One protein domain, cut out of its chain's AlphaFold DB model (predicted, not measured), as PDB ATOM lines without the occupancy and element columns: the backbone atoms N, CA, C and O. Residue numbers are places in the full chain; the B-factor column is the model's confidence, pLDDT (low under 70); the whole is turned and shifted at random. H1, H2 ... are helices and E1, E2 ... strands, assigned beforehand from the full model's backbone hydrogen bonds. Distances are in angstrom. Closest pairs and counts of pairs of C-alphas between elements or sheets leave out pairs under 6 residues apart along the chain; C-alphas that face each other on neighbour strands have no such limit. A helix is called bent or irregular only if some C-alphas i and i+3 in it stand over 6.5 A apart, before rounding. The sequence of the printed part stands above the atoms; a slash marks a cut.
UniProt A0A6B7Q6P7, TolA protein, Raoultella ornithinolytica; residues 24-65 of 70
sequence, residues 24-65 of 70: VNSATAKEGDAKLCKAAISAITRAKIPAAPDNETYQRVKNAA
ATOM      1  N   VAL A  24      86.519  63.485 253.080       97.00
ATOM      2  CA  VAL A  24      87.978  63.641 253.002       97.00
ATOM      3  C   VAL A  24      88.359  64.140 251.612       97.00
ATOM      4  O   VAL A  24      88.282  63.400 250.636       97.00
ATOM      5  N   ASN A  25      88.832  65.382 251.532       96.69
ATOM      6  CA  ASN A  25      89.344  65.979 250.302       96.69
ATOM      7  C   ASN A  25      90.703  65.386 249.900       96.69
ATOM      8  O   ASN A  25      90.959  65.116 248.730       96.69
ATOM      9  N   SER A  26      91.601  65.201 250.871       96.56
ATOM     10  CA  SER A  26      92.898  64.562 250.640       96.56
ATOM     11  C   SER A  26      93.446  63.918 251.908       96.56
ATOM     12  O   SER A  26      93.128  64.332 253.023       96.56
ATOM     13  N   ALA A  27      94.280  62.895 251.725       97.00
ATOM     14  CA  ALA A  27      95.001  62.210 252.788       97.00
ATOM     15  C   ALA A  27      96.418  61.883 252.312       97.00
ATOM     16  O   ALA A  27      96.615  61.374 251.208       97.00
ATOM     17  N   THR A  28      97.426  62.191 253.124       97.25
ATOM     18  CA  THR A  28      98.832  62.000 252.748       97.25
ATOM     19  C   THR A  28      99.641  61.526 253.942       97.25
ATOM     20  O   THR A  28      99.566  62.117 255.017       97.25
ATOM     21  N   ALA A  29     100.441  60.477 253.748       96.50
ATOM     22  CA  ALA A  29     101.387  60.020 254.755       96.50
ATOM     23  C   ALA A  29     102.520  61.038 254.920       96.50
ATOM     24  O   ALA A  29     103.068  61.533 253.934       96.50
ATOM     25  N   LYS A  30     102.849  61.359 256.169       94.62
ATOM     26  CA  LYS A  30     103.998  62.195 256.520       94.62
ATOM     27  C   LYS A  30     105.192  61.338 256.903       94.62
ATOM     28  O   LYS A  30     106.280  61.566 256.392       94.62
ATOM     29  N   GLU A  31     104.964  60.339 257.744       91.75
ATOM     30  CA  GLU A  31     106.004  59.452 258.255       91.75
ATOM     31  C   GLU A  31     105.406  58.139 258.772       91.75
ATOM     32  O   GLU A  31     104.199  58.045 259.018       91.75
ATOM     33  N   GLY A  32     106.263  57.129 258.943       93.81
ATOM     34  CA  GLY A  32     105.897  55.828 259.496       93.81
ATOM     35  C   GLY A  32     106.033  54.660 258.519       93.81
ATOM     36  O   GLY A  32     106.641  54.766 257.453       93.81
ATOM     37  N   ASP A  33     105.477  53.509 258.901       95.00
ATOM     38  CA  ASP A  33     105.540  52.286 258.097       95.00
ATOM     39  C   ASP A  33     104.636  52.373 256.861       95.00
ATOM     40  O   ASP A  33     103.440  52.648 256.952       95.00
ATOM     41  N   ALA A  34     105.191  52.052 255.692       93.44
ATOM     42  CA  ALA A  34     104.484  52.173 254.421       93.44
ATOM     43  C   ALA A  34     103.215  51.303 254.324       93.44
ATOM     44  O   ALA A  34     102.227  51.725 253.716       93.44
ATOM     45  N   LYS A  35     103.202  50.098 254.918       92.06
ATOM     46  CA  LYS A  35     102.021  49.218 254.892       92.06
ATOM     47  C   LYS A  35     100.930  49.750 255.818       92.06
ATOM     48  O   LYS A  35      99.769  49.773 255.408       92.06
ATOM     49  N   LEU A  36     101.291  50.203 257.022       92.88
ATOM     50  CA  LEU A  36     100.354  50.828 257.960       92.88
ATOM     51  C   LEU A  36      99.797  52.133 257.386       92.88
ATOM     52  O   LEU A  36      98.586  52.324 257.384       92.88
ATOM     53  N   CYS A  37     100.643  52.986 256.810       95.50
ATOM     54  CA  CYS A  37     100.207  54.228 256.181       95.50
ATOM     55  C   CYS A  37      99.266  54.004 255.003       95.50
ATOM     56  O   CYS A  37      98.247  54.687 254.888       95.50
ATOM     57  N   LYS A  38      99.548  53.016 254.149       94.75
ATOM     58  CA  LYS A  38      98.634  52.650 253.062       94.75
ATOM     59  C   LYS A  38      97.282  52.183 253.605       94.75
ATOM     60  O   LYS A  38      96.249  52.571 253.063       94.75
ATOM     61  N   ALA A  39      97.276  51.386 254.675       93.56
ATOM     62  CA  ALA A  39      96.046  50.948 255.330       93.56
ATOM     63  C   ALA A  39      95.283  52.122 255.970       93.56
ATOM     64  O   ALA A  39      94.078  52.232 255.763       93.56
ATOM     65  N   ALA A  40      95.979  53.029 256.661       94.69
ATOM     66  CA  ALA A  40      95.410  54.217 257.295       94.69
ATOM     67  C   ALA A  40      94.768  55.168 256.274       94.69
ATOM     68  O   ALA A  40      93.616  55.560 256.442       94.69
ATOM     69  N   ILE A  41      95.464  55.466 255.168       96.38
ATOM     70  CA  ILE A  41      94.913  56.266 254.061       96.38
ATOM     71  C   ILE A  41      93.674  55.576 253.478       96.38
ATOM     72  O   ILE A  41      92.635  56.197 253.285       96.38
ATOM     73  N   SER A  42      93.750  54.266 253.244       95.69
ATOM     74  CA  SER A  42      92.614  53.496 252.734       95.69
ATOM     75  C   SER A  42      91.405  53.550 253.681       95.69
ATOM     76  O   SER A  42      90.269  53.676 253.224       95.69
ATOM     77  N   ALA A  43      91.641  53.457 254.992       94.69
ATOM     78  CA  ALA A  43      90.603  53.511 256.013       94.69
ATOM     79  C   ALA A  43      89.970  54.904 256.102       94.69
ATOM     80  O   ALA A  43      88.746  55.003 256.077       94.69
ATOM     81  N   ILE A  44      90.778  55.971 256.136       95.25
ATOM     82  CA  ILE A  44      90.262  57.337 256.277       95.25
ATOM     83  C   ILE A  44      89.458  57.775 255.048       95.25
ATOM     84  O   ILE A  44      88.410  58.386 255.211       95.25
ATOM     85  N   THR A  45      89.849  57.373 253.832       93.69
ATOM     86  CA  THR A  45      89.065  57.651 252.612       93.69
ATOM     87  C   THR A  45      87.693  56.966 252.617       93.69
ATOM     88  O   THR A  45      86.784  57.421 251.930       93.69
ATOM     89  N   ARG A  46      87.511  55.884 253.386       94.50
ATOM     90  CA  ARG A  46      86.216  55.194 253.544       94.50
ATOM     91  C   ARG A  46      85.466  55.575 254.820       94.50
ATOM     92  O   ARG A  46      84.348  55.098 255.023       94.50
ATOM     93  N   ALA A  47      86.071  56.369 255.697       94.62
ATOM     94  CA  ALA A  47      85.469  56.720 256.969       94.62
ATOM     95  C   ALA A  47      84.262  57.641 256.757       94.62
ATOM     96  O   ALA A  47      84.275  58.536 255.915       94.62
ATOM     97  N   LYS A  48      83.220  57.435 257.562       95.38
ATOM     98  CA  LYS A  48      82.079  58.350 257.637       95.38
ATOM     99  C   LYS A  48      82.352  59.361 258.740       95.38
ATOM    100  O   LYS A  48      81.984  59.136 259.890       95.38
ATOM    101  N   ILE A  49      83.064  60.425 258.393       95.25
ATOM    102  CA  ILE A  49      83.338  61.529 259.311       95.25
ATOM    103  C   ILE A  49      82.123  62.465 259.260       95.25
ATOM    104  O   ILE A  49      81.707  62.844 258.165       95.25
ATOM    105  N   PRO A  50      81.505  62.799 260.403       95.75
ATOM    106  CA  PRO A  50      80.379  63.719 260.415       95.75
ATOM    107  C   PRO A  50      80.830  65.130 260.029       95.75
ATOM    108  O   PRO A  50      81.962  65.533 260.307       95.75
ATOM    109  N   ALA A  51      79.915  65.898 259.443       96.00
ATOM    110  CA  ALA A  51      80.098  67.334 259.292       96.00
ATOM    111  C   ALA A  51      80.350  67.982 260.661       96.00
ATOM    112  O   ALA A  51      79.800  67.557 261.684       96.00
ATOM    113  N   ALA A  52      81.182  69.021 260.683       95.50
ATOM    114  CA  ALA A  52      81.391  69.788 261.901       95.50
ATOM    115  C   ALA A  52      80.076  70.480 262.322       95.50
ATOM    116  O   ALA A  52      79.324  70.926 261.454       95.50
ATOM    117  N   PRO A  53      79.797  70.605 263.633       95.88
ATOM    118  CA  PRO A  53      78.563  71.223 264.126       95.88
ATOM    119  C   PRO A  53      78.455  72.718 263.790       95.88
ATOM    120  O   PRO A  53      77.355  73.259 263.721       95.88
ATOM    121  N   ASP A  54      79.589  73.384 263.571       97.19
ATOM    122  CA  ASP A  54      79.680  74.809 263.284       97.19
ATOM    123  C   ASP A  54      80.983  75.138 262.526       97.19
ATOM    124  O   ASP A  54      81.908  74.322 262.420       97.19
ATOM    125  N   ASN A  55      81.065  76.359 261.986       96.31
ATOM    126  CA  ASN A  55      82.225  76.794 261.209       96.31
ATOM    127  C   ASN A  55      83.496  76.935 262.063       96.31
ATOM    128  O   ASN A  55      84.577  76.659 261.554       96.31
ATOM    129  N   GLU A  56      83.402  77.338 263.333       97.38
ATOM    130  CA  GLU A  56      84.583  77.446 264.201       97.38
ATOM    131  C   GLU A  56      85.231  76.067 264.378       97.38
ATOM    132  O   GLU A  56      86.440  75.909 264.164       97.38
ATOM    133  N   THR A  57      84.419  75.052 264.671       96.62
ATOM    134  CA  THR A  57      84.859  73.663 264.774       96.62
ATOM    135  C   THR A  57      85.455  73.181 263.452       96.62
ATOM    136  O   THR A  57      86.561  72.637 263.451       96.62
ATOM    137  N   TYR A  58      84.804  73.456 262.314       96.94
ATOM    138  CA  TYR A  58      85.346  73.123 260.990       96.94
ATOM    139  C   TYR A  58      86.729  73.744 260.752       96.94
ATOM    140  O   TYR A  58      87.654  73.035 260.358       96.94
ATOM    141  N   GLN A  59      86.924  75.040 261.031       97.38
ATOM    142  CA  GLN A  59      88.219  75.698 260.810       97.38
ATOM    143  C   GLN A  59      89.354  75.058 261.622       97.38
ATOM    144  O   GLN A  59      90.493  75.038 261.146       97.38
ATOM    145  N   ARG A  60      89.052  74.510 262.807       95.88
ATOM    146  CA  ARG A  60      90.026  73.802 263.651       95.88
ATOM    147  C   ARG A  60      90.376  72.413 263.116       95.88
ATOM    148  O   ARG A  60      91.534  72.016 263.203       95.88
ATOM    149  N   VAL A  61      89.408  71.687 262.550       94.94
ATOM    150  CA  VAL A  61      89.588  70.273 262.158       94.94
ATOM    151  C   VAL A  61      89.820  70.049 260.663       94.94
ATOM    152  O   VAL A  61      90.273  68.974 260.279       94.94
ATOM    153  N   LYS A  62      89.576  71.052 259.805       96.69
ATOM    154  CA  LYS A  62      89.690  70.935 258.337       96.69
ATOM    155  C   LYS A  62      91.065  70.495 257.838       96.69
ATOM    156  O   LYS A  62      91.185  70.102 256.686       96.69
ATOM    157  N   ASN A  63      92.104  70.632 258.660       97.25
ATOM    158  CA  ASN A  63      93.478  70.272 258.341       97.25
ATOM    159  C   ASN A  63      94.103  69.543 259.539       97.25
ATOM    160  O   ASN A  63      94.822  70.149 260.337       97.25
ATOM    161  N   ALA A  64      93.782  68.259 259.672       95.44
ATOM    162  CA  ALA A  64      94.119  67.449 260.837       95.44
ATOM    163  C   ALA A  64      95.323  66.534 260.576       95.44
ATOM    164  O   ALA A  64      95.492  65.993 259.480       95.44
ATOM    165  N   ALA A  65      96.144  66.338 261.606       95.81
ATOM    166  CA  ALA A  65      97.123  65.259 261.665       95.81
ATOM    167  C   ALA A  65      96.524  64.101 262.474       95.81
ATOM    168  O   ALA A  65      95.955  64.331 263.540       95.81
TER     169      ALA A  65
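AT A GLANCE: This is residues 24 to 65 of the 70 residues of the protein "TolA protein" of Raoultella ornithinolytica (UniProt A0A6B7Q6P7). The printed part is a loose, open loop of chain: strand E1 runs outward, the chain turns, and helix H1 folds back beside E1, so that the two make one half of the model. The chain then swings through residues 47 to 54 to the far end, where helix H2 and the short strand E2 come back toward E1. The printed part has 42 residues with two named helices and two named strands, in the order E1, H1, H2, E2; the class is mixed, helices and strands, and the two strands pair with no named strand. It is loose, with a radius of gyration of the C-alphas of 12.1 A, and elongated, spanning 35 by 19 by 12 A.

IN THESE COORDINATES: E1 takes residues 24 to 32, 20.6 A from first to last C-alpha; it begins with the C-alpha of Val 24 at (87.978, 63.641, 253.002) and ends with that of Gly 32 at (105.897, 55.828, 259.496). H1, the longest helix by residues, takes residues 34 to 46 and measures 18.5 A. Residues 47 to 54 follow. H2 takes residues 55 to 61, over 9.9 A. E2 takes residues 63 to 65, over 7.0 A, and ends with the C-alpha of Ala 65 at (97.123, 65.259, 261.665).

HOW THE PARTS SIT: E1 and H1 have 8 pairs of C-alphas within 8 A. Their closest C-alphas are those of Ala 27 and Ile 41, 6.1 A apart, and their centres are 8.5 A apart. E1 and E2 are near each other, with 7 pairs of C-alphas within 10 A and no pair within 8 A. H2 and E2 meet only through their link. H1 and H2 are apart, as are E1 and H2, and H1 and E2. In H2 every O i to N i+4 pair is within hydrogen-bond range; in H1 8 of 9 are. Neither helix is bent or irregular.

THE WHOLE: The two C-alphas farthest apart are those of Lys 35 and Asp 54, at 35.0 A, while the first and last printed C-alphas, of Val 24 and Ala 65, are 12.7 A apart. Residues 31 to 36, of which 34 to 36 belong to H1, stand free, and so do residues 53 to 59, of which 55 to 59 belong to H2. The links from E1 to H1 and from H2 to E2 are tight, each with 1 residue. The link from H1 to H2 is short, with 8 residues, and no link is long. The printed part has no cut. Its mean pLDDT is 95.5, and no printed residue is under 70.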